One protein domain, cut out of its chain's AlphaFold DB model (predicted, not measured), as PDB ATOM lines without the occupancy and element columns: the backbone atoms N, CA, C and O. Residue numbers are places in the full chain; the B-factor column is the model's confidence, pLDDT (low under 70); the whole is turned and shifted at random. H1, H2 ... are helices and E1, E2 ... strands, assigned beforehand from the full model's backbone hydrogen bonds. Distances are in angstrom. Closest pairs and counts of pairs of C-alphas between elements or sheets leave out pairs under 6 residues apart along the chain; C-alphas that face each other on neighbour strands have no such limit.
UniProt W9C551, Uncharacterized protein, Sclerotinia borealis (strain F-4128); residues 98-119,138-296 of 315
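AT A GLANCE: This is residues 98 to 119 and 138 to 296 of the 315 residues of an uncharacterized protein of Sclerotinia borealis (strain F-4128) (UniProt W9C551). A strongly twisted five-stranded sheet, E4 E5 E6 E8 E7, is grazed by H4 and H5, and H6 packs on H4. Beyond its edge strand E4 lies a looser part with the small hairpin E1 and E2, the strand E3 and, far out, H1 and H2, at the opposite end of the longest axis from H5. The 181 printed residues run E1 E2 H1 H2 E3 E4 H3 E5 H4 E6 E7 H5 H6 E8, six named helices and eight named strands; the sheet is mixed, and the class is mixed, helices and strands, with 75 residues in named elements, under half. The whole is compact, with a radius of gyration of the C-alphas of 16.4 A and spans of 51 by 38 by 29 A.

IN THESE COORDINATES: The sheet holds E4, residues 179 to 182, E5, 208 to 212 and 13.3 A long, E6, 232 to 236 and 12.9 A, E8, 289 to 295 and 18.6 A, and E7, 252 to 254. E8 ends at C-alpha 295, (41.595, -15.261, -19.748). The helices are H1, 144 to 147, H2, 151 to 160 and 14.8 A, H3, 201 to 205, H4, 220 to 226, H5, 267 to 277 and 15.5 A, and H6, 282 to 285. E1, 103 to 105, begins at C-alpha 103, (36.282, 2.152, -22.790); E2 is 112 to 114 and E3 171 to 174.

HOW THE PARTS SIT: E4 and E5 are parallel, with N 182 and O 210 at 2.8 A. E5 and E6 are parallel, N 211 and O 234 at 2.8 A. E6 and E8 are parallel, N 235 and O 291 at 2.8 A. E7 is antiparallel to E8, N 294 and O 253 at 2.8 A. E4, H3, E5 and E5, H4, E6 are strand-helix-strand units, parallel neighbours with a helix between, both right-handed crossovers. H4 touches H6, closest C-alphas Ala 224 and Ala 283, 5.0 A. H3 is not on the sheet. E1 and E2 form a hairpin, N 104 and O 113 at 2.8 A. E3 pairs with no named strand, but residues 138 to 139 pair with its residues 171 to 172. H1 touches H2, closest C-alphas Glu 145 and Thr 157, 6.3 A. Every O i to N i+4 pair is within hydrogen-bond range in H4 and H5, 5 of 6 in H2 and 0 of 1 in H3, where 2 of 2 O i to N i+3 pairs are; H1 and H6 are too short for an i+4 pair.

THE WHOLE: The farthest C-alphas, of Glu 165 and Glu 264, are 51.6 A apart. Residues 120 to 137 are not printed, with 11.7 A between C-alphas 119 and 138. The links E4 to H3, E6 to E7 and E7 to H5 are long. Mean pLDDT of the printed part is 80.5; residues 144 to 167 and 185 to 198 are among those under 70.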
ATOM      1  N   ALA A  98      31.333 -10.879 -32.177       96.25
ATOM      2  CA  ALA A  98      31.102 -10.141 -30.945       96.25
ATOM      3  C   ALA A  98      32.432  -9.845 -30.242       96.25
ATOM      4  O   ALA A  98      33.393 -10.608 -30.339       96.25
ATOM      5  N   ARG A  99      32.483  -8.747 -29.494       96.81
ATOM      6  CA  ARG A  99      33.695  -8.331 -28.779       96.81
ATOM      7  C   ARG A  99      33.357  -7.573 -27.509       96.81
ATOM      8  O   ARG A  99      32.399  -6.808 -27.449       96.81
ATOM      9  N   TYR A 100      34.203  -7.732 -26.501       96.75
ATOM     10  CA  TYR A 100      34.135  -6.961 -25.268       96.75
ATOM     11  C   TYR A 100      35.139  -5.816 -25.335       96.75
ATOM     12  O   TYR A 100      36.349  -6.039 -25.275       96.75
ATOM     13  N   ILE A 101      34.661  -4.583 -25.492       94.94
ATOM     14  CA  ILE A 101      35.524  -3.418 -25.714       94.94
ATOM     15  C   ILE A 101      35.863  -2.697 -24.412       94.94
ATOM     16  O   ILE A 101      35.017  -2.514 -23.535       94.94
ATOM     17  N   LYS A 102      37.109  -2.233 -24.286       91.69
ATOM     18  CA  LYS A 102      37.533  -1.440 -23.131       91.69
ATOM     19  C   LYS A 102      37.403   0.049 -23.421       91.69
ATOM     20  O   LYS A 102      38.167   0.599 -24.214       91.69
ATOM     21  N   ILE A 103      36.505   0.707 -22.700       89.88
ATOM     22  CA  ILE A 103      36.282   2.152 -22.790       89.88
ATOM     23  C   ILE A 103      37.147   2.861 -21.751       89.88
ATOM     24  O   ILE A 103      37.292   2.399 -20.616       89.88
ATOM     25  N   ARG A 104      37.782   3.960 -22.154       85.19
ATOM     26  CA  ARG A 104      38.688   4.742 -21.316       85.19
ATOM     27  C   ARG A 104      38.374   6.218 -21.419       85.19
ATOM     28  O   ARG A 104      37.926   6.707 -22.446       85.19
ATOM     29  N   GLU A 105      38.689   6.916 -20.348       81.81
ATOM     30  CA  GLU A 105      38.709   8.365 -20.319       81.81
ATOM     31  C   GLU A 105      40.023   8.883 -20.914       81.81
ATOM     32  O   GLU A 105      41.098   8.365 -20.581       81.81
ATOM     33  N   SER A 106      39.950   9.881 -21.798       77.88
ATOM     34  CA  SER A 106      41.135  10.584 -22.297       77.88
ATOM     35  C   SER A 106      41.908  11.227 -21.144       77.88
ATOM     36  O   SER A 106      41.330  11.752 -20.199       77.88
ATOM     37  N   ARG A 107      43.244  11.194 -21.226       73.75
ATOM     38  CA  ARG A 107      44.114  11.919 -20.282       73.75
ATOM     39  C   ARG A 107      44.122  13.424 -20.531       73.75
ATOM     40  O   ARG A 107      44.517  14.172 -19.649       73.75
ATOM     41  N   TRP A 108      43.755  13.830 -21.743       73.50
ATOM     42  CA  TRP A 108      43.981  15.173 -22.273       73.50
ATOM     43  C   TRP A 108      42.681  15.882 -22.652       73.50
ATOM     44  O   TRP A 108      42.724  16.913 -23.311       73.50
ATOM     45  N   GLY A 109      41.522  15.327 -22.293       66.88
ATOM     46  CA  GLY A 109      40.254  15.974 -22.592       66.88
ATOM     47  C   GLY A 109      39.035  15.220 -22.093       66.88
ATOM     48  O   GLY A 109      39.115  14.088 -21.612       66.88
ATOM     49  N   ASP A 110      37.887  15.855 -22.283       73.31
ATOM     50  CA  ASP A 110      36.581  15.343 -21.895       73.31
ATOM     51  C   ASP A 110      35.993  14.411 -22.958       73.31
ATOM     52  O   ASP A 110      34.855  14.556 -23.399       73.31
ATOM     53  N   THR A 111      36.751  13.389 -23.352       81.19
ATOM     54  CA  THR A 111      36.267  12.367 -24.286       81.19
ATOM     55  C   THR A 111      36.466  10.964 -23.741       81.19
ATOM     56  O   THR A 111      37.433  10.667 -23.029       81.19
ATOM     57  N   LEU A 112      35.516  10.091 -24.071       86.56
ATOM     58  CA  LEU A 112      35.698   8.656 -23.942       86.56
ATOM     59  C   LEU A 112      36.275   8.130 -25.247       86.56
ATOM     60  O   LEU A 112      35.871   8.536 -26.335       86.56
ATOM     61  N   PHE A 113      37.228   7.218 -25.134       88.19
ATOM     62  CA  PHE A 113      37.828   6.567 -26.279       88.19
ATOM     63  C   PHE A 113      38.004   5.077 -26.012       88.19
ATOM     64  O   PHE A 113      38.151   4.618 -24.876       88.19
ATOM     65  N   SER A 114      38.000   4.313 -27.093       90.69
ATOM     66  CA  SER A 114      38.354   2.905 -27.091       90.69
ATOM     67  C   SER A 114      39.492   2.713 -28.073       90.69
ATOM     68  O   SER A 114      39.500   3.291 -29.154       90.69
ATOM     69  N   ASN A 115      40.456   1.885 -27.689       91.50
ATOM     70  CA  ASN A 115      41.509   1.450 -28.601       91.50
ATOM     71  C   ASN A 115      41.107   0.179 -29.361       91.50
ATOM     72  O   ASN A 115      41.948  -0.388 -30.058       91.50
ATOM     73  N   ALA A 116      39.883  -0.329 -29.165       93.50
ATOM     74  CA  ALA A 116      39.382  -1.464 -29.922       93.50
ATOM     75  C   ALA A 116      39.487  -1.162 -31.429       93.50
ATOM     76  O   ALA A 116      39.189  -0.036 -31.834       93.50
ATOM     77  N   PRO A 117      39.915  -2.132 -32.257       94.31
ATOM     78  CA  PRO A 117      39.939  -1.950 -33.703       94.31
ATOM     79  C   PRO A 117      38.573  -1.492 -34.215       94.31
ATOM     80  O   PRO A 117      37.539  -1.953 -33.732       94.31
ATOM     81  N   ILE A 118      38.545  -0.597 -35.197       95.56
ATOM     82  CA  ILE A 118      37.291  -0.283 -35.888       95.56
ATOM     83  C   ILE A 118      36.847  -1.563 -36.625       95.56
ATOM     84  O   ILE A 118      37.700  -2.209 -37.235       95.56
ATOM     85  N   PRO A 119      35.563  -1.964 -36.552       96.50
ATOM     86  CA  PRO A 119      35.046  -3.108 -37.303       96.50
ATOM     87  C   PRO A 119      35.484  -3.064 -38.769       96.50
ATOM     88  O   PRO A 119      35.289  -2.048 -39.438       96.50
ATOM     89  N   LEU A 138      27.697   4.850 -33.551       93.25
ATOM     90  CA  LEU A 138      28.673   5.692 -32.858       93.25
ATOM     91  C   LEU A 138      28.125   6.043 -31.474       93.25
ATOM     92  O   LEU A 138      27.200   6.837 -31.345       93.25
ATOM     93  N   SER A 139      28.727   5.455 -30.445       91.19
ATOM     94  CA  SER A 139      28.258   5.513 -29.060       91.19
ATOM     95  C   SER A 139      29.333   6.042 -28.101       91.19
ATOM     96  O   SER A 139      30.481   6.324 -28.477       91.19
ATOM     97  N   PHE A 140      28.942   6.143 -26.834       88.31
ATOM     98  CA  PHE A 140      29.728   6.534 -25.669       88.31
ATOM     99  C   PHE A 140      30.253   7.963 -25.737       88.31
ATOM    100  O   PHE A 140      31.406   8.239 -25.398       88.31
ATOM    101  N   ALA A 141      29.395   8.899 -26.134       85.62
ATOM    102  CA  ALA A 141      29.696  10.311 -25.950       85.62
ATOM    103  C   ALA A 141      29.861  10.603 -24.449       85.62
ATOM    104  O   ALA A 141      29.022  10.204 -23.632       85.62
ATOM    105  N   ARG A 142      30.964  11.263 -24.071       78.31
ATOM    106  CA  ARG A 142      31.209  11.597 -22.665       78.31
ATOM    107  C   ARG A 142      30.149  12.576 -22.186       78.31
ATOM    108  O   ARG A 142      29.809  13.532 -22.883       78.31
ATOM    109  N   ASN A 143      29.704  12.378 -20.956       71.62
ATOM    110  CA  ASN A 143      28.972  13.380 -20.221       71.62
ATOM    111  C   ASN A 143      29.813  13.938 -19.058       71.62
ATOM    112  O   ASN A 143      30.044  13.196 -18.102       71.62
ATOM    113  N   PRO A 144      30.284  15.206 -19.125       64.81
ATOM    114  CA  PRO A 144      31.097  15.826 -18.071       64.81
ATOM    115  C   PRO A 144      30.428  15.770 -16.697       64.81
ATOM    116  O   PRO A 144      31.088  15.590 -15.677       64.81
ATOM    117  N   GLU A 145      29.104  15.848 -16.679       63.50
ATOM    118  CA  GLU A 145      28.325  15.961 -15.453       63.50
ATOM    119  C   GLU A 145      28.034  14.591 -14.808       63.50
ATOM    120  O   GLU A 145      27.757  14.508 -13.618       63.50
ATOM    121  N   MET A 146      28.230  13.484 -15.537       61.78
ATOM    122  CA  MET A 146      28.152  12.126 -14.968       61.78
ATOM    123  C   MET A 146      29.383  11.756 -14.109       61.78
ATOM    124  O   MET A 146      29.441  10.676 -13.512       61.78
ATOM    125  N   GLY A 147      30.395  12.628 -14.043       54.09
ATOM    126  CA  GLY A 147      31.598  12.433 -13.228       54.09
ATOM    127  C   GLY A 147      31.419  12.758 -11.738       54.09
ATOM    128  O   GLY A 147      32.208  12.275 -10.924       54.09
ATOM    129  N   PHE A 148      30.389  13.532 -11.375       50.75
ATOM    130  CA  PHE A 148      30.168  14.048 -10.020       50.75
ATOM    131  C   PHE A 148      28.693  13.928  -9.626       50.75
ATOM    132  O   PHE A 148      27.857  14.743  -9.991       50.75
ATOM    133  N   TRP A 149      28.373  12.884  -8.867       51.22
ATOM    134  CA  TRP A 149      27.003  12.594  -8.455       51.22
ATOM    135  C   TRP A 149      26.652  13.338  -7.164       51.22
ATOM    136  O   TRP A 149      26.747  12.765  -6.079       51.22
ATOM    137  N   ASP A 150      26.207  14.591  -7.275       51.53
ATOM    138  CA  ASP A 150      25.185  15.107  -6.356       51.53
ATOM    139  C   ASP A 150      23.816  15.164  -7.060       51.53
ATOM    140  O   ASP A 150      23.708  15.209  -8.289       51.53
ATOM    141  N   ARG A 151      22.747  15.088  -6.261       44.56
ATOM    142  CA  ARG A 151      21.361  14.909  -6.720       44.56
ATOM    143  C   ARG A 151      20.807  16.113  -7.492       44.56
ATOM    144  O   ARG A 151      19.849  15.951  -8.247       44.56
ATOM    145  N   VAL A 152      21.369  17.300  -7.279       54.53
ATOM    146  CA  VAL A 152      20.914  18.548  -7.906       54.53
ATOM    147  C   VAL A 152      21.519  18.669  -9.299       54.53
ATOM    148  O   VAL A 152      20.803  18.982 -10.250       54.53
ATOM    149  N   ASN A 153      22.800  18.321  -9.433       57.16
ATOM    150  CA  ASN A 153      23.506  18.361 -10.703       57.16
ATOM    151  C   ASN A 153      22.933  17.351 -11.704       57.16
ATOM    152  O   ASN A 153      22.592  17.756 -12.805       57.16
ATOM    153  N   LEU A 154      22.664  16.099 -11.304       56.38
ATOM    154  CA  LEU A 154      22.137  15.075 -12.223       56.38
ATOM    155  C   LEU A 154      20.829  15.479 -12.925       56.38
ATOM    156  O   LEU A 154      20.674  15.250 -14.122       56.38
ATOM    157  N   LYS A 155      19.865  16.051 -12.192       57.38
ATOM    158  CA  LYS A 155      18.574  16.430 -12.784       57.38
ATOM    159  C   LYS A 155      18.754  17.556 -13.808       57.38
ATOM    160  O   LYS A 155      18.205  17.464 -14.901       57.38
ATOM    161  N   LYS A 156      19.579  18.550 -13.467       64.56
ATOM    162  CA  LYS A 156      19.917  19.680 -14.336       64.56
ATOM    163  C   LYS A 156      20.662  19.221 -15.595       64.56
ATOM    164  O   LYS A 156      20.245  19.552 -16.696       64.56
ATOM    165  N   THR A 157      21.650  18.337 -15.446       60.28
ATOM    166  CA  THR A 157      22.354  17.685 -16.561       60.28
ATOM    167  C   THR A 157      21.411  17.027 -17.545       60.28
ATOM    168  O   THR A 157      21.594  17.097 -18.756       60.28
ATOM    169  N   MET A 158      20.434  16.292 -17.023       58.12
ATOM    170  CA  MET A 158      19.527  15.517 -17.852       58.12
ATOM    171  C   MET A 158      18.557  16.403 -18.633       58.12
ATOM    172  O   MET A 158      18.129  15.992 -19.707       58.12
ATOM    173  N   GLU A 159      18.204  17.575 -18.104       64.88
ATOM    174  CA  GLU A 159      17.414  18.592 -18.806       64.88
ATOM    175  C   GLU A 159      18.280  19.296 -19.869       64.88
ATOM    176  O   GLU A 159      17.859  19.412 -21.020       64.88
ATOM    177  N   ASP A 160      19.535  19.623 -19.544       61.97
ATOM    178  CA  ASP A 160      20.473  20.286 -20.460       61.97
ATOM    179  C   ASP A 160      20.893  19.391 -21.644       61.97
ATOM    180  O   ASP A 160      20.996  19.861 -22.778       61.97
ATOM    181  N   VAL A 161      21.081  18.083 -21.435       57.75
ATOM    182  CA  VAL A 161      21.483  17.126 -22.490       57.75
ATOM    183  C   VAL A 161      20.455  17.017 -23.621       57.75
ATOM    184  O   VAL A 161      20.837  16.717 -24.747       57.75
ATOM    185  N   LEU A 162      19.174  17.288 -23.353       54.34
ATOM    186  CA  LEU A 162      18.131  17.303 -24.386       54.34
ATOM    187  C   LEU A 162      18.202  18.546 -25.284       54.34
ATOM    188  O   LEU A 162      17.619  18.552 -26.365       54.34
ATOM    189  N   THR A 163      18.903  19.590 -24.837       57.00
ATOM    190  CA  THR A 163      18.999  20.886 -25.528       57.00
ATOM    191  C   THR A 163      20.363  21.129 -26.174       57.00
ATOM    192  O   THR A 163      20.483  21.989 -27.043       57.00
ATOM    193  N   GLN A 164      21.395  20.384 -25.770       57.44
ATOM    194  CA  GLN A 164      22.753  20.540 -26.285       57.44
ATOM    195  C   GLN A 164      22.973  19.762 -27.585       57.44
ATOM    196  O   GLN A 164      22.421  18.680 -27.791       57.44
ATOM    197  N   GLU A 165      23.848  20.296 -28.443       56.50
ATOM    198  CA  GLU A 165      24.300  19.592 -29.639       56.50
ATOM    199  C   GLU A 165      24.868  18.205 -29.286       56.50
ATOM    200  O   GLU A 165      25.560  18.048 -28.267       56.50
ATOM    201  N   PRO A 166      24.605  17.184 -30.122       58.31
ATOM    202  CA  PRO A 166      25.060  15.829 -29.871       58.31
ATOM    203  C   PRO A 166      26.582  15.801 -29.733       58.31
ATOM    204  O   PRO A 166      27.342  16.071 -30.666       58.31
ATOM    205  N   ARG A 167      27.038  15.460 -28.526       66.25
ATOM    206  CA  ARG A 167      28.461  15.338 -28.209       66.25
ATOM    207  C   ARG A 167      29.094  14.270 -29.099       66.25
ATOM    208  O   ARG A 167      28.487  13.245 -29.400       66.25
ATOM    209  N   ARG A 168      30.347  14.496 -29.498       74.44
ATOM    210  CA  ARG A 168      31.053  13.652 -30.472       74.44
ATOM    211  C   ARG A 168      31.285  12.236 -29.929       74.44
ATOM    212  O   ARG A 168      32.267  11.979 -29.234       74.44
ATOM    213  N   ALA A 169      30.389  11.314 -30.269       77.38
ATOM    214  CA  ALA A 169      30.587   9.885 -30.081       77.38
ATOM    215  C   ALA A 169      31.696   9.379 -31.019       77.38
ATOM    216  O   ALA A 169      31.814   9.817 -32.165       77.38
ATOM    217  N   MET A 170      32.543   8.476 -30.522       85.44
ATOM    218  CA  MET A 170      33.748   8.030 -31.242       85.44
ATOM    219  C   MET A 170      33.913   6.510 -31.297       85.44
ATOM    220  O   MET A 170      34.874   6.018 -31.887       85.44
ATOM    221  N   ILE A 171      33.014   5.756 -30.665       93.56
ATOM    222  CA  ILE A 171      33.172   4.316 -30.487       93.56
ATOM    223  C   ILE A 171      32.039   3.614 -31.224       93.56
ATOM    224  O   ILE A 171      30.893   3.705 -30.806       93.56
ATOM    225  N   TYR A 172      32.364   2.895 -32.299       96.62
ATOM    226  CA  TYR A 172      31.404   2.005 -32.952       96.62
ATOM    227  C   TYR A 172      31.095   0.818 -32.043       96.62
ATOM    228  O   TYR A 172      32.005   0.053 -31.701       96.62
ATOM    229  N   PHE A 173      29.826   0.668 -31.681       96.88
ATOM    230  CA  PHE A 173      29.350  -0.368 -30.777       96.88
ATOM    231  C   PHE A 173      28.140  -1.080 -31.370       96.88
ATOM    232  O   PHE A 173      27.202  -0.435 -31.831       96.88
ATOM    233  N   ASP A 174      28.188  -2.407 -31.368       97.38
ATOM    234  CA  ASP A 174      27.074  -3.258 -31.772       97.38
ATOM    235  C   ASP A 174      26.239  -3.610 -30.537       97.38
ATOM    236  O   ASP A 174      26.616  -4.482 -29.755       97.38
ATOM    237  N   TRP A 175      25.109  -2.930 -30.335       95.56
ATOM    238  CA  TRP A 175      24.270  -3.114 -29.142       95.56
ATOM    239  C   TRP A 175      23.713  -4.531 -28.986       95.56
ATOM    240  O   TRP A 175      23.368  -4.942 -27.873       95.56
ATOM    241  N   GLU A 176      23.637  -5.290 -30.078       95.81
ATOM    242  CA  GLU A 176      23.146  -6.659 -30.062       95.81
ATOM    243  C   GLU A 176      24.231  -7.674 -29.759       95.81
ATOM    244  O   GLU A 176      23.888  -8.734 -29.249       95.81
ATOM    245  N   ARG A 177      25.511  -7.417 -30.056       96.44
ATOM    246  CA  ARG A 177      26.594  -8.423 -29.947       96.44
ATOM    247  C   ARG A 177      27.770  -7.991 -29.080       96.44
ATOM    248  O   ARG A 177      28.314  -8.832 -28.364       96.44
ATOM    249  N   ASP A 178      28.129  -6.716 -29.084       98.06
ATOM    250  CA  ASP A 178      29.250  -6.217 -28.298       98.06
ATOM    251  C   ASP A 178      28.918  -6.185 -26.797       98.06
ATOM    252  O   ASP A 178      27.763  -6.185 -26.354       98.06
ATOM    253  N   GLY A 179      29.975  -6.204 -25.994       97.12
ATOM    254  CA  GLY A 179      29.923  -6.030 -24.550       97.12
ATOM    255  C   GLY A 179      30.954  -5.016 -24.077       97.12
ATOM    256  O   GLY A 179      31.881  -4.642 -24.801       97.12
ATOM    257  N   VAL A 180      30.821  -4.565 -22.834       95.31
ATOM    258  CA  VAL A 180      31.833  -3.714 -22.200       95.31
ATOM    259  C   VAL A 180      32.804  -4.581 -21.411       95.31
ATOM    260  O   VAL A 180      32.402  -5.407 -20.599       95.31
ATOM    261  N   TYR A 181      34.099  -4.362 -21.624       93.12
ATOM    262  CA  TYR A 181      35.167  -4.886 -20.785       93.12
ATOM    263  C   TYR A 181      35.544  -3.851 -19.723       93.12
ATOM    264  O   TYR A 181      36.229  -2.859 -20.001       93.12
ATOM    265  N   SER A 182      35.102  -4.082 -18.492       87.19
ATOM    266  CA  SER A 182      35.372  -3.216 -17.353       87.19
ATOM    267  C   SER A 182      36.563  -3.729 -16.550       87.19
ATOM    268  O   SER A 182      36.516  -4.782 -15.916       87.19
ATOM    269  N   GLN A 183      37.626  -2.927 -16.532       80.75
ATOM    270  CA  GLN A 183      38.789  -3.114 -15.673       80.75
ATOM    271  C   GLN A 183      39.225  -1.741 -15.165       80.75
ATOM    272  O   GLN A 183      39.596  -0.868 -15.959       80.75
ATOM    273  N   CYS A 184      39.238  -1.558 -13.846       70.12
ATOM    274  CA  CYS A 184      39.722  -0.335 -13.215       70.12
ATOM    275  C   CYS A 184      41.142   0.007 -13.705       70.12
ATOM    276  O   CYS A 184      42.087  -0.727 -13.439       70.12
ATOM    277  N   ALA A 185      41.317   1.137 -14.397       54.47
ATOM    278  CA  ALA A 185      42.597   1.499 -15.022       54.47
ATOM    279  C   ALA A 185      43.712   1.854 -14.021       54.47
ATOM    280  O   ALA A 185      44.892   1.776 -14.353       54.47
ATOM    281  N   ARG A 186      43.340   2.268 -12.804       59.84
ATOM    282  CA  ARG A 186      44.277   2.702 -11.753       59.84
ATOM    283  C   ARG A 186      44.722   1.563 -10.847       59.84
ATOM    284  O   ARG A 186      45.818   1.574 -10.304       59.84
ATOM    285  N   CYS A 187      43.834   0.602 -10.665       61.53
ATOM    286  CA  CYS A 187      43.962  -0.469  -9.700       61.53
ATOM    287  C   CYS A 187      43.931  -1.844 -10.378       61.53
ATOM    288  O   CYS A 187      43.932  -2.846  -9.687       61.53
ATOM    289  N   ASN A 188      43.879  -1.921 -11.711       60.16
ATOM    290  CA  ASN A 188      43.758  -3.168 -12.477       60.16
ATOM    291  C   ASN A 188      42.686  -4.118 -11.899       60.16
ATOM    292  O   ASN A 188      42.933  -5.300 -11.707       60.16
ATOM    293  N   GLY A 189      41.531  -3.564 -11.511       56.31
ATOM    294  CA  GLY A 189      40.429  -4.308 -10.880       56.31
ATOM    295  C   GLY A 189      40.493  -4.455  -9.349       56.31
ATOM    296  O   GLY A 189      39.508  -4.849  -8.748       56.31
ATOM    297  N   HIS A 190      41.582  -4.071  -8.670       43.97
ATOM    298  CA  HIS A 190      41.780  -4.280  -7.219       43.97
ATOM    299  C   HIS A 190      40.694  -3.728  -6.289       43.97
ATOM    300  O   HIS A 190      40.550  -4.196  -5.160       43.97
ATOM    301  N   ARG A 191      40.014  -2.659  -6.694       51.66
ATOM    302  CA  ARG A 191      39.003  -1.998  -5.880       51.66
ATOM    303  C   ARG A 191      37.783  -1.777  -6.736       51.66
ATOM    304  O   ARG A 191      37.816  -0.986  -7.679       51.66
ATOM    305  N   MET A 192      36.688  -2.402  -6.313       43.34
ATOM    306  CA  MET A 192      35.352  -2.101  -6.811       43.34
ATOM    307  C   MET A 192      35.112  -0.590  -6.828       43.34
ATOM    308  O   MET A 192      34.520  -0.101  -7.776       43.34
ATOM    309  N   SER A 193      35.620   0.166  -5.845       45.53
ATOM    310  CA  SER A 193      35.357   1.600  -5.646       45.53
ATOM    311  C   SER A 193      36.022   2.565  -6.631       45.53
ATOM    312  O   SER A 193      35.578   3.707  -6.707       45.53
ATOM    313  N   CYS A 194      37.022   2.160  -7.418       56.09
ATOM    314  CA  CYS A 194      37.614   3.087  -8.387       56.09
ATOM    315  C   CYS A 194      36.568   3.415  -9.471       56.09
ATOM    316  O   CYS A 194      35.710   2.580  -9.762       56.09
ATOM    317  N   ARG A 195      36.568   4.660  -9.961       53.81
ATOM    318  CA  ARG A 195      35.513   5.294 -10.775       53.81
ATOM    319  C   ARG A 195      35.111   4.465 -12.012       53.81
ATOM    320  O   ARG A 195      35.550   4.731 -13.119       53.81
ATOM    321  N   HIS A 196      34.247   3.474 -11.822       56.59
ATOM    322  CA  HIS A 196      33.423   2.859 -12.866       56.59
ATOM    323  C   HIS A 196      32.138   3.676 -13.066       56.59
ATOM    324  O   HIS A 196      31.119   3.121 -13.457       56.59
ATOM    325  N   ALA A 197      32.160   4.967 -12.704       59.66
ATOM    326  CA  ALA A 197      31.015   5.837 -12.900       59.66
ATOM    327  C   ALA A 197      30.658   5.798 -14.392       59.66
ATOM    328  O   ALA A 197      31.575   5.866 -15.217       59.66
ATOM    329  N   PRO A 198      29.377   5.635 -14.746       64.94
ATOM    330  CA  PRO A 198      28.972   5.656 -16.135       64.94
ATOM    331  C   PRO A 198      29.238   7.064 -16.662       64.94
ATOM    332  O   PRO A 198      28.446   7.965 -16.463       64.94
ATOM    333  N   LEU A 199      30.375   7.283 -17.323       74.12
ATOM    334  CA  LEU A 199      30.759   8.592 -17.870       74.12
ATOM    335  C   LEU A 199      29.970   8.948 -19.144       74.12
ATOM    336  O   LEU A 199      30.317   9.886 -19.854       74.12
ATOM    337  N   SER A 200      28.948   8.159 -19.469       81.25
ATOM    338  CA  SER A 200      28.078   8.271 -20.634       81.25
ATOM    339  C   SER A 200      26.746   7.587 -20.333       81.25
ATOM    340  O   SER A 200      26.721   6.573 -19.633       81.25
ATOM    341  N   PHE A 201      25.646   8.103 -20.883       81.81
ATOM    342  CA  PHE A 201      24.339   7.443 -20.777       81.81
ATOM    343  C   PHE A 201      24.309   6.096 -21.501       81.81
ATOM    344  O   PHE A 201      23.537   5.219 -21.134       81.81
ATOM    345  N   ASP A 202      25.199   5.885 -22.467       87.94
ATOM    346  CA  ASP A 202      25.292   4.628 -23.204       87.94
ATOM    347  C   ASP A 202      25.652   3.438 -22.303       87.94
ATOM    348  O   ASP A 202      25.220   2.316 -22.557       87.94
ATOM    349  N   PHE A 203      26.328   3.663 -21.170       87.69
ATOM    350  CA  PHE A 203      26.557   2.607 -20.175       87.69
ATOM    351  C   PHE A 203      25.262   2.007 -19.614       87.69
ATOM    352  O   PHE A 203      25.237   0.841 -19.228       87.69
ATOM    353  N   LEU A 204      24.171   2.772 -19.633       84.56
ATOM    354  CA  LEU A 204      22.862   2.348 -19.152       84.56
ATOM    355  C   LEU A 204      22.150   1.398 -20.109       84.56
ATOM    356  O   LEU A 204      21.160   0.800 -19.715       84.56
ATOM    357  N   ARG A 205      22.629   1.275 -21.352       88.75
ATOM    358  CA  ARG A 205      22.073   0.403 -22.398       88.75
ATOM    359  C   ARG A 205      22.882  -0.885 -22.573       88.75
ATOM    360  O   ARG A 205      22.509  -1.754 -23.355       88.75
ATOM    361  N   VAL A 206      24.007  -1.013 -21.866       93.31
ATOM    362  CA  VAL A 206      24.926  -2.149 -21.999       93.31
ATOM    363  C   VAL A 206      24.273  -3.421 -21.469       93.31
ATOM    364  O   VAL A 206      24.030  -3.542 -20.273       93.31
ATOM    365  N   LYS A 207      24.066  -4.398 -22.359       96.19
ATOM    366  CA  LYS A 207      23.486  -5.710 -22.027       96.19
ATOM    367  C   LYS A 207      24.516  -6.761 -21.616       96.19
ATOM    368  O   LYS A 207      24.175  -7.708 -20.910       96.19
ATOM    369  N   ARG A 208      25.775  -6.621 -22.045       97.56
ATOM    370  CA  ARG A 208      26.848  -7.590 -21.772       97.56
ATOM    371  C   ARG A 208      28.041  -6.927 -21.113       97.56
ATOM    372  O   ARG A 208      28.566  -5.936 -21.622       97.56
ATOM    373  N   LEU A 209      28.497  -7.506 -20.011       95.56
ATOM    374  CA  LEU A 209      29.603  -6.986 -19.223       95.56
ATOM    375  C   LEU A 209      30.612  -8.091 -18.924       95.56
ATOM    376  O   LEU A 209      30.279  -9.095 -18.306       95.56
ATOM    377  N   ALA A 210      31.868  -7.862 -19.284       94.31
ATOM    378  CA  ALA A 210      32.998  -8.610 -18.761       94.31
ATOM    379  C   ALA A 210      33.676  -7.754 -17.686       94.31
ATOM    380  O   ALA A 210      34.130  -6.643 -17.963       94.31
ATOM    381  N   PHE A 211      33.705  -8.238 -16.449       90.12
ATOM    382  CA  PHE A 211      34.145  -7.473 -15.289       90.12
ATOM    383  C   PHE A 211      35.352  -8.138 -14.624       90.12
ATOM    384  O   PHE A 211      35.248  -9.224 -14.054       90.12
ATOM    385  N   GLU A 212      36.506  -7.473 -14.679       86.38
ATOM    386  CA  GLU A 212      37.751  -7.981 -14.106       86.38
ATOM    387  C   GLU A 212      37.933  -7.557 -12.645       86.38
ATOM    388  O   GLU A 212      38.011  -6.366 -12.330       86.38
ATOM    389  N   GLY A 213      38.097  -8.545 -11.760       71.00
ATOM    390  CA  GLY A 213      38.644  -8.329 -10.422       71.00
ATOM    391  C   GLY A 213      37.680  -8.071  -9.255       71.00
ATOM    392  O   GLY A 213      38.090  -7.376  -8.323       71.00
ATOM    393  N   PRO A 214      36.472  -8.661  -9.156       63.12
ATOM    394  CA  PRO A 214      35.780  -8.702  -7.873       63.12
ATOM    395  C   PRO A 214      36.448  -9.765  -6.987       63.12
ATOM    396  O   PRO A 214      35.904 -10.837  -6.765       63.12
ATOM    397  N   LEU A 215      37.687  -9.526  -6.543       66.31
ATOM    398  CA  LEU A 215      38.468 -10.558  -5.850       66.31
ATOM    399  C   LEU A 215      37.907 -10.843  -4.452       66.31
ATOM    400  O   LEU A 215      37.671 -11.992  -4.109       66.31
ATOM    401  N   SER A 216      37.636  -9.790  -3.676       65.06
ATOM    402  CA  SER A 216      37.257  -9.908  -2.257       65.06
ATOM    403  C   SER A 216      35.988  -9.138  -1.879       65.06
ATOM    404  O   SER A 216      35.692  -8.981  -0.699       65.06
ATOM    405  N   VAL A 217      35.247  -8.616  -2.865       74.81
ATOM    406  CA  VAL A 217      34.004  -7.862  -2.638       74.81
ATOM    407  C   VAL A 217      32.959  -8.269  -3.668       74.81
ATOM    408  O   VAL A 217      33.246  -8.288  -4.866       74.81
ATOM    409  N   LYS A 218      31.742  -8.525  -3.186       81.94
ATOM    410  CA  LYS A 218      30.571  -8.866  -3.993       81.94
ATOM    411  C   LYS A 218      30.219  -7.717  -4.957       81.94
ATOM    412  O   LYS A 218      29.969  -6.603  -4.491       81.94
ATOM    413  N   PRO A 219      30.209  -7.934  -6.289       85.56
ATOM    414  CA  PRO A 219      30.196  -6.820  -7.235       85.56
ATOM    415  C   PRO A 219      28.814  -6.339  -7.675       85.56
ATOM    416  O   PRO A 219      28.700  -5.234  -8.205       85.56
ATOM    417  N   PHE A 220      27.781  -7.157  -7.480       86.38
ATOM    418  CA  PHE A 220      26.492  -7.009  -8.158       86.38
ATOM    419  C   PHE A 220      25.816  -5.660  -7.928       86.38
ATOM    420  O   PHE A 220      25.376  -5.047  -8.889       86.38
ATOM    421  N   TYR A 221      25.818  -5.147  -6.696       80.38
ATOM    422  CA  TYR A 221      25.217  -3.844  -6.396       80.38
ATOM    423  C   TYR A 221      25.854  -2.710  -7.210       80.38
ATOM    424  O   TYR A 221      25.170  -1.881  -7.801       80.38
ATOM    425  N   LYS A 222      27.189  -2.707  -7.311       79.75
ATOM    426  CA  LYS A 222      27.902  -1.709  -8.111       79.75
ATOM    427  C   LYS A 222      27.730  -1.929  -9.613       79.75
ATOM    428  O   LYS A 222      27.697  -0.959 -10.363       79.75
ATOM    429  N   ILE A 223      27.639  -3.178 -10.056       85.94
ATOM    430  CA  ILE A 223      27.359  -3.472 -11.460       85.94
ATOM    431  C   ILE A 223      25.968  -2.955 -11.835       85.94
ATOM    432  O   ILE A 223      25.870  -2.193 -12.787       85.94
ATOM    433  N   ALA A 224      24.938  -3.277 -11.055       83.75
ATOM    434  CA  ALA A 224      23.571  -2.820 -11.290       83.75
ATOM    435  C   ALA A 224      23.460  -1.289 -11.307       83.75
ATOM    436  O   ALA A 224      22.760  -0.711 -12.130       83.75
ATOM    437  N   LEU A 225      24.232  -0.616 -10.455       77.50
ATOM    438  CA  LEU A 225      24.349   0.838 -10.457       77.50
ATOM    439  C   LEU A 225      24.888   1.434 -11.754       77.50
ATOM    440  O   LEU A 225      24.369   2.429 -12.257       77.50
ATOM    441  N   CYS A 226      25.997   0.882 -12.240       80.44
ATOM    442  CA  CYS A 226      26.725   1.444 -13.371       80.44
ATOM    443  C   CYS A 226      26.183   0.939 -14.717       80.44
ATOM    444  O   CYS A 226      26.349   1.618 -15.727       80.44
ATOM    445  N   PHE A 227      25.544  -0.232 -14.719       87.44
ATOM    446  CA  PHE A 227      25.057  -0.956 -15.891       87.44
ATOM    447  C   PHE A 227      23.663  -1.547 -15.614       87.44
ATOM    448  O   PHE A 227      23.500  -2.768 -15.599       87.44
ATOM    449  N   PRO A 228      22.634  -0.713 -15.393       85.69
ATOM    450  CA  PRO A 228      21.299  -1.177 -15.005       85.69
ATOM    451  C   PRO A 228      20.561  -1.995 -16.073       85.69
ATOM    452  O   PRO A 228      19.491  -2.539 -15.812       85.69
ATOM    453  N   ALA A 229      21.097  -2.059 -17.294       89.12
ATOM    454  CA  ALA A 229      20.568  -2.892 -18.364       89.12
ATOM    455  C   ALA A 229      21.319  -4.199 -18.583       89.12
ATOM    456  O   ALA A 229      21.008  -4.908 -19.539       89.12
ATOM    457  N   VAL A 230      22.304  -4.514 -17.744       93.88
ATOM    458  CA  VAL A 230      23.127  -5.694 -17.971       93.88
ATOM    459  C   VAL A 230      22.302  -6.964 -17.779       93.88
ATOM    460  O   VAL A 230      21.631  -7.150 -16.766       93.88
ATOM    461  N   GLU A 231      22.365  -7.839 -18.776       95.88
ATOM    462  CA  GLU A 231      21.677  -9.129 -18.805       95.88
ATOM    463  C   GLU A 231      22.655 -10.292 -18.618       95.88
ATOM    464  O   GLU A 231      22.303 -11.329 -18.054       95.88
ATOM    465  N   SER A 232      23.897 -10.125 -19.077       96.62
ATOM    466  CA  SER A 232      24.941 -11.143 -18.983       96.62
ATOM    467  C   SER A 232      26.230 -10.574 -18.413       96.62
ATOM    468  O   SER A 232      26.758  -9.572 -18.908       96.62
ATOM    469  N   ILE A 233      26.734 -11.228 -17.368       95.31
ATOM    470  CA  ILE A 233      27.947 -10.834 -16.660       95.31
ATOM    471  C   ILE A 233      28.968 -11.973 -16.696       95.31
ATOM    472  O   ILE A 233      28.731 -13.065 -16.185       95.31
ATOM    473  N   MET A 234      30.159 -11.685 -17.208       95.75
ATOM    474  CA  MET A 234      31.340 -12.533 -17.071       95.75
ATOM    475  C   MET A 234      32.243 -11.946 -15.988       95.75
ATOM    476  O   MET A 234      32.841 -10.887 -16.175       95.75
ATOM    477  N   LEU A 235      32.346 -12.616 -14.842       93.31
ATOM    478  CA  LEU A 235      33.255 -12.219 -13.770       93.31
ATOM    479  C   LEU A 235      34.613 -12.878 -13.999       93.31
ATOM    480  O   LEU A 235      34.744 -14.098 -13.912       93.31
ATOM    481  N   ILE A 236      35.628 -12.065 -14.279       91.00
ATOM    482  CA  ILE A 236      36.970 -12.553 -14.598       91.00
ATOM    483  C   ILE A 236      37.776 -12.665 -13.310       91.00
ATOM    484  O   ILE A 236      38.046 -11.669 -12.623       91.00
ATOM    485  N   ARG A 237      38.172 -13.896 -12.989       85.25
ATOM    486  CA  ARG A 237      39.038 -14.208 -11.860       85.25
ATOM    487  C   ARG A 237      40.489 -13.896 -12.202       85.25
ATOM    488  O   ARG A 237      41.013 -14.359 -13.204       85.25
ATOM    489  N   GLY A 238      41.169 -13.206 -11.291       76.81
ATOM    490  CA  GLY A 238      42.602 -12.939 -11.384       76.81
ATOM    491  C   GLY A 238      42.902 -11.535 -11.885       76.81
ATOM    492  O   GLY A 238      42.071 -10.631 -11.779       76.81
ATOM    493  N   ARG A 239      44.137 -11.340 -12.346       73.62
ATOM    494  CA  ARG A 239      44.612 -10.054 -12.856       73.62
ATOM    495  C   ARG A 239      45.337 -10.239 -14.161       73.62
ATOM    496  O   ARG A 239      46.293 -11.012 -14.239       73.62
ATOM    497  N   SER A 240      44.952  -9.447 -15.145       74.38
ATOM    498  CA  SER A 240      45.784  -9.276 -16.315       74.38
ATOM    499  C   SER A 240      46.697  -8.070 -16.141       74.38
ATOM    500  O   SER A 240      46.263  -6.950 -15.860       74.38
ATOM    501  N   THR A 241      47.989  -8.288 -16.360       73.19
ATOM    502  CA  THR A 241      48.945  -7.202 -16.611       73.19
ATOM    503  C   THR A 241      48.820  -6.666 -18.040       73.19
ATOM    504  O   THR A 241      49.318  -5.578 -18.339       73.19
ATOM    505  N   ILE A 242      48.124  -7.395 -18.920       79.56
ATOM    506  CA  ILE A 242      47.957  -7.048 -20.324       79.56
ATOM    507  C   ILE A 242      46.879  -5.981 -20.470       79.56
ATOM    508  O   ILE A 242      45.710  -6.128 -20.105       79.56
ATOM    509  N   ARG A 243      47.281  -4.862 -21.072       80.50
ATOM    510  CA  ARG A 243      46.383  -3.762 -21.418       80.50
ATOM    511  C   ARG A 243      45.584  -4.113 -22.671       80.50
ATOM    512  O   ARG A 243      45.903  -3.629 -23.755       80.50
ATOM    513  N   ARG A 244      44.509  -4.886 -22.514       85.94
ATOM    514  CA  ARG A 244      43.600  -5.188 -23.628       85.94
ATOM    515  C   ARG A 244      42.842  -3.956 -24.113       85.94
ATOM    516  O   ARG A 244      42.570  -3.003 -23.365       85.94
ATOM    517  N   LYS A 245      42.570  -3.988 -25.414       90.81
ATOM    518  CA  LYS A 245      41.800  -2.991 -26.165       90.81
ATOM    519  C   LYS A 245      40.375  -3.504 -26.394       90.81
ATOM    520  O   LYS A 245      39.416  -2.785 -26.133       90.81
ATOM    521  N   ALA A 246      40.276  -4.763 -26.801       93.25
ATOM    522  CA  ALA A 246      39.068  -5.567 -26.859       93.25
ATOM    523  C   ALA A 246      39.419  -7.015 -26.477       93.25
ATOM    524  O   ALA A 246      40.608  -7.343 -26.415       93.25
ATOM    525  N   VAL A 247      38.404  -7.831 -26.209       94.50
ATOM    526  CA  VAL A 247      38.522  -9.265 -25.911       94.50
ATOM    527  C   VAL A 247      37.483 -10.017 -26.734       94.50
ATOM    528  O   VAL A 247      36.313  -9.621 -26.729       94.50
ATOM    529  N   SER A 248      37.892 -11.064 -27.445       95.19
ATOM    530  CA  SER A 248      36.954 -11.964 -28.119       95.19
ATOM    531  C   SER A 248      36.219 -12.836 -27.089       95.19
ATOM    532  O   SER A 248      36.836 -13.282 -26.120       95.19
ATOM    533  N   PRO A 249      34.918 -13.128 -27.279       95.38
ATOM    534  CA  PRO A 249      34.184 -14.115 -26.494       95.38
ATOM    535  C   PRO A 249      34.901 -15.467 -26.371       95.38
ATOM    536  O   PRO A 249      34.784 -16.122 -25.342       95.38
ATOM    537  N   LEU A 250      35.666 -15.864 -27.393       93.81
ATOM    538  CA  LEU A 250      36.401 -17.131 -27.420       93.81
ATOM    539  C   LEU A 250      37.643 -17.135 -26.516       93.81
ATOM    540  O   LEU A 250      38.168 -18.197 -26.199       93.81
ATOM    541  N   GLU A 251      38.124 -15.963 -26.091       93.88
ATOM    542  CA  GLU A 251      39.254 -15.860 -25.159       93.88
ATOM    543  C   GLU A 251      38.840 -16.111 -23.701       93.88
ATOM    544  O   GLU A 251      39.709 -16.322 -22.849       93.88
ATOM    545  N   PHE A 252      37.538 -16.067 -23.389       94.69
ATOM    546  CA  PHE A 252      37.037 -16.342 -22.045       94.69
ATOM    547  C   PHE A 252      36.990 -17.843 -21.791       94.69
ATOM    548  O   PHE A 252      36.335 -18.599 -22.503       94.69
ATOM    549  N   ILE A 253      37.663 -18.257 -20.723       94.75
ATOM    550  CA  ILE A 253      37.743 -19.653 -20.309       94.75
ATOM    551  C   ILE A 253      36.904 -19.819 -19.042       94.75
ATOM    552  O   ILE A 253      37.201 -19.148 -18.047       94.75
ATOM    553  N   PRO A 254      35.882 -20.692 -19.039       95.25
ATOM    554  CA  PRO A 254      35.116 -21.006 -17.840       95.25
ATOM    555  C   PRO A 254      36.014 -21.538 -16.722       95.25
ATOM    556  O   PRO A 254      36.954 -22.291 -16.975       95.25
ATOM    557  N   VAL A 255      35.730 -21.151 -15.478       92.56
ATOM    558  CA  VAL A 255      36.460 -21.657 -14.307       92.56
ATOM    559  C   VAL A 255      35.517 -22.023 -13.171       92.56
ATOM    560  O   VAL A 255      34.624 -21.258 -12.818       92.56
ATOM    561  N   ASP A 256      35.783 -23.145 -12.506       91.06
ATOM    562  CA  ASP A 256      34.975 -23.580 -11.356       91.06
ATOM    563  C   ASP A 256      35.370 -22.881 -10.049       91.06
ATOM    564  O   ASP A 256      34.622 -22.863  -9.070       91.06
ATOM    565  N   LYS A 257      36.551 -22.253 -10.025       90.06
ATOM    566  CA  LYS A 257      37.137 -21.663  -8.818       90.06
ATOM    567  C   LYS A 257      36.337 -20.445  -8.324       90.06
ATOM    568  O   LYS A 257      36.450 -19.353  -8.891       90.06
ATOM    569  N   LYS A 258      35.618 -20.614  -7.208       90.69
ATOM    570  CA  LYS A 258      34.790 -19.594  -6.532       90.69
ATOM    571  C   LYS A 258      35.582 -18.378  -6.044       90.69
ATOM    572  O   LYS A 258      36.687 -18.530  -5.514       90.69
ATOM    573  N   PHE A 259      35.043 -17.171  -6.197       88.19
ATOM    574  CA  PHE A 259      35.554 -15.964  -5.541       88.19
ATOM    575  C   PHE A 259      35.430 -16.079  -4.012       88.19
ATOM    576  O   PHE A 259      34.541 -16.749  -3.506       88.19
ATOM    577  N   GLU A 260      36.298 -15.392  -3.264       85.06
ATOM    578  CA  GLU A 260      36.323 -15.475  -1.789       85.06
ATOM    579  C   GLU A 260      34.992 -15.074  -1.146       85.06
ATOM    580  O   GLU A 260      34.553 -15.673  -0.172       85.06
ATOM    581  N   TRP A 261      34.335 -14.059  -1.708       86.81
ATOM    582  CA  TRP A 261      33.061 -13.549  -1.206       86.81
ATOM    583  C   TRP A 261      31.869 -14.456  -1.531       86.81
ATOM    584  O   TRP A 261      30.778 -14.181  -1.042       86.81
ATOM    585  N   GLU A 262      32.049 -15.488  -2.364       88.94
ATOM    586  CA  GLU A 262      31.014 -16.503  -2.579       88.94
ATOM    587  C   GLU A 262      30.904 -17.450  -1.381       88.94
ATOM    588  O   GLU A 262      29.841 -18.017  -1.157       88.94
ATOM    589  N   GLY A 263      31.980 -17.622  -0.600       88.62
ATOM    590  CA  GLY A 263      32.023 -18.616   0.469       88.62
ATOM    591  C   GLY A 263      31.660 -20.014  -0.047       88.62
ATOM    592  O   GLY A 263      32.172 -20.467  -1.074       88.62
ATOM    593  N   GLU A 264      30.738 -20.675   0.650       90.50
ATOM    594  CA  GLU A 264      30.224 -21.993   0.263       90.50
ATOM    595  C   GLU A 264      29.090 -21.935  -0.768       90.50
ATOM    596  O   GLU A 264      28.769 -22.952  -1.387       90.50
ATOM    597  N   ASP A 265      28.547 -20.754  -1.057       89.69
ATOM    598  CA  ASP A 265      27.431 -20.611  -1.984       89.69
ATOM    599  C   ASP A 265      27.853 -20.842  -3.444       89.69
ATOM    600  O   ASP A 265      29.034 -20.829  -3.823       89.69
ATOM    601  N   LEU A 266      26.855 -21.070  -4.298       91.06
ATOM    602  CA  LEU A 266      27.016 -20.984  -5.743       91.06
ATOM    603  C   LEU A 266      26.872 -19.525  -6.190       91.06
ATOM    604  O   LEU A 266      26.132 -18.739  -5.596       91.06
ATOM    605  N   LEU A 267      27.524 -19.167  -7.298       90.56
ATOM    606  CA  LEU A 267      27.473 -17.809  -7.839       90.56
ATOM    607  C   LEU A 267      26.039 -17.358  -8.156       90.56
ATOM    608  O   LEU A 267      25.689 -16.204  -7.911       90.56
ATOM    609  N   MET A 268      25.208 -18.279  -8.652       90.12
ATOM    610  CA  MET A 268      23.786 -18.028  -8.898       90.12
ATOM    611  C   MET A 268      23.019 -17.773  -7.601       90.12
ATOM    612  O   MET A 268      22.309 -16.779  -7.511       90.12
ATOM    613  N   THR A 269      23.246 -18.574  -6.557       91.88
ATOM    614  CA  THR A 269      22.652 -18.351  -5.228       91.88
ATOM    615  C   THR A 269      23.046 -16.981  -4.673       91.88
ATOM    616  O   THR A 269      22.213 -16.248  -4.149       91.88
ATOM    617  N   CYS A 270      24.303 -16.569  -4.859       89.06
ATOM    618  CA  CYS A 270      24.762 -15.234  -4.488       89.06
ATOM    619  C   CYS A 270      23.990 -14.105  -5.193       89.06
ATOM    620  O   CYS A 270      23.744 -13.071  -4.559       89.06
ATOM    621  N   LEU A 271      23.657 -14.273  -6.477       89.62
ATOM    622  CA  LEU A 271      22.867 -13.319  -7.261       89.62
ATOM    623  C   LEU A 271      21.406 -13.299  -6.792       89.62
ATOM    624  O   LEU A 271      20.892 -12.227  -6.477       89.62
ATOM    625  N   GLU A 272      20.782 -14.469  -6.655       90.56
ATOM    626  CA  GLU A 272      19.399 -14.615  -6.182       90.56
ATOM    627  C   GLU A 272      19.200 -14.013  -4.791       90.56
ATOM    628  O   GLU A 272      18.212 -13.326  -4.536       90.56
ATOM    629  N   THR A 273      20.155 -14.221  -3.882       88.75
ATOM    630  CA  THR A 273      20.106 -13.620  -2.547       88.75
ATOM    631  C   THR A 273      20.087 -12.097  -2.630       88.75
ATOM    632  O   THR A 273      19.376 -11.464  -1.857       88.75
ATOM    633  N   ILE A 274      20.812 -11.478  -3.569       84.19
ATOM    634  CA  ILE A 274      20.748 -10.017  -3.752       84.19
ATOM    635  C   ILE A 274      19.414  -9.600  -4.357       84.19
ATOM    636  O   ILE A 274      18.825  -8.643  -3.866       84.19
ATOM    637  N   GLN A 275      18.925 -10.316  -5.369       85.69
ATOM    638  CA  GLN A 275      17.608 -10.053  -5.960       85.69
ATOM    639  C   GLN A 275      16.508 -10.070  -4.884       85.69
ATOM    640  O   GLN A 275      15.669  -9.179  -4.844       85.69
ATOM    641  N   LYS A 276      16.574 -11.018  -3.942       87.06
ATOM    642  CA  LYS A 276      15.621 -11.139  -2.827       87.06
ATOM    643  C   LYS A 276      15.825 -10.105  -1.717       87.06
ATOM    644  O   LYS A 276      14.856  -9.696  -1.090       87.06
ATOM    645  N   THR A 277      17.068  -9.713  -1.430       81.00
ATOM    646  CA  THR A 277      17.377  -8.789  -0.314       81.00
ATOM    647  C   THR A 277      17.311  -7.316  -0.708       81.00
ATOM    648  O   THR A 277      17.256  -6.463   0.173       81.00
ATOM    649  N   ALA A 278      17.271  -7.011  -2.006       77.62
ATOM    650  CA  ALA A 278      17.107  -5.662  -2.536       77.62
ATOM    651  C   ALA A 278      15.934  -5.584  -3.543       77.62
ATOM    652  O   ALA A 278      16.162  -5.230  -4.703       77.62
ATOM    653  N   PRO A 279      14.683  -5.873  -3.120       64.75
ATOM    654  CA  PRO A 279      13.512  -6.004  -4.003       64.75
ATOM    655  C   PRO A 279      13.026  -4.690  -4.657       64.75
ATOM    656  O   PRO A 279      11.946  -4.653  -5.232       64.75
ATOM    657  N   GLY A 280      13.793  -3.598  -4.567       66.81
ATOM    658  CA  GLY A 280      13.512  -2.309  -5.221       66.81
ATOM    659  C   GLY A 280      14.566  -1.893  -6.251       66.81
ATOM    660  O   GLY A 280      14.638  -0.725  -6.628       66.81
ATOM    661  N   CYS A 281      15.450  -2.810  -6.648       69.81
ATOM    662  CA  CYS A 281      16.503  -2.547  -7.620       69.81
ATOM    663  C   CYS A 281      16.235  -3.319  -8.919       69.81
ATOM    664  O   CYS A 281      16.859  -4.355  -9.148       69.81
ATOM    665  N   ASP A 282      15.375  -2.802  -9.810       72.12
ATOM    666  CA  ASP A 282      15.050  -3.482 -11.084       72.12
ATOM    667  C   ASP A 282      16.314  -3.731 -11.947       72.12
ATOM    668  O   ASP A 282      16.371  -4.633 -12.780       72.12
ATOM    669  N   ALA A 283      17.383  -2.959 -11.722       71.25
ATOM    670  CA  ALA A 283      18.690  -3.156 -12.349       71.25
ATOM    671  C   ALA A 283      19.374  -4.488 -11.977       71.25
ATOM    672  O   ALA A 283      20.204  -4.994 -12.727       71.25
ATOM    673  N   ILE A 284      19.076  -5.045 -10.803       78.62
ATOM    674  CA  ILE A 284      19.562  -6.364 -10.383       78.62
ATOM    675  C   ILE A 284      18.698  -7.478 -10.999       78.62
ATOM    676  O   ILE A 284      19.206  -8.560 -11.303       78.62
ATOM    677  N   GLU A 285      17.415  -7.208 -11.240       82.69
ATOM    678  CA  GLU A 285      16.489  -8.142 -11.891       82.69
ATOM    679  C   GLU A 285      16.800  -8.340 -13.378       82.69
ATOM    680  O   GLU A 285      16.545  -9.413 -13.922       82.69
ATOM    681  N   SER A 286      17.419  -7.354 -14.042       87.75
ATOM    682  CA  SER A 286      17.806  -7.503 -15.451       87.75
ATOM    683  C   SER A 286      18.886  -8.563 -15.676       87.75
ATOM    684  O   SER A 286      19.027  -9.046 -16.799       87.75
ATOM    685  N   ILE A 287      19.648  -8.929 -14.639       92.94
ATOM    686  CA  ILE A 287      20.758  -9.881 -14.726       92.94
ATOM    687  C   ILE A 287      20.199 -11.301 -14.881       92.94
ATOM    688  O   ILE A 287      19.773 -11.928 -13.914       92.94
ATOM    689  N   LYS A 288      20.265 -11.833 -16.105       93.69
ATOM    690  CA  LYS A 288      19.793 -13.183 -16.458       93.69
ATOM    691  C   LYS A 288      20.872 -14.249 -16.310       93.69
ATOM    692  O   LYS A 288      20.562 -15.417 -16.108       93.69
ATOM    693  N   SER A 289      22.141 -13.874 -16.468       95.25
ATOM    694  CA  SER A 289      23.254 -14.821 -16.407       95.25
ATOM    695  C   SER A 289      24.499 -14.208 -15.781       95.25
ATOM    696  O   SER A 289      24.872 -13.066 -16.062       95.25
ATOM    697  N   VAL A 290      25.171 -15.002 -14.950       95.38
ATOM    698  CA  VAL A 290      26.481 -14.678 -14.396       95.38
ATOM    699  C   VAL A 290      27.386 -15.900 -14.503       95.38
ATOM    700  O   VAL A 290      26.984 -17.018 -14.187       95.38
ATOM    701  N   GLN A 291      28.610 -15.701 -14.978       95.88
ATOM    702  CA  GLN A 291      29.570 -16.779 -15.192       95.88
ATOM    703  C   GLN A 291      30.927 -16.434 -14.583       95.88
ATOM    704  O   GLN A 291      31.355 -15.276 -14.595       95.88
ATOM    705  N   ARG A 292      31.616 -17.458 -14.068       94.19
ATOM    706  CA  ARG A 292      33.016 -17.364 -13.644       94.19
ATOM    707  C   ARG A 292      33.903 -17.638 -14.849       94.19
ATOM    708  O   ARG A 292      33.800 -18.696 -15.463       94.19
ATOM    709  N   MET A 293      34.776 -16.694 -15.161       95.25
ATOM    710  CA  MET A 293      35.670 -16.772 -16.310       95.25
ATOM    711  C   MET A 293      37.111 -16.454 -15.904       95.25
ATOM    712  O   MET A 293      37.371 -15.829 -14.876       95.25
ATOM    713  N   THR A 294      38.062 -16.843 -16.739       92.19
ATOM    714  CA  THR A 294      39.436 -16.332 -16.772       92.19
ATOM    715  C   THR A 294      39.805 -15.996 -18.218       92.19
ATOM    716  O   THR A 294      39.032 -16.254 -19.137       92.19
ATOM    717  N   LEU A 295      40.978 -15.408 -18.426       90.62
ATOM    718  CA  LEU A 295      41.595 -15.261 -19.748       90.62
ATOM    719  C   LEU A 295      42.930 -16.014 -19.754       90.62
ATOM    720  O   LEU A 295      43.523 -16.201 -18.688       90.62
ATOM    721  N   LEU A 296      43.411 -16.420 -20.931       82.12
ATOM    722  CA  LEU A 296      44.631 -17.233 -21.098       82.12
ATOM    723  C   LEU A 296      45.869 -16.660 -20.388       82.12
ATOM    724  O   LEU A 296      46.648 -17.387 -19.781       82.12
TER     725      LEU A 296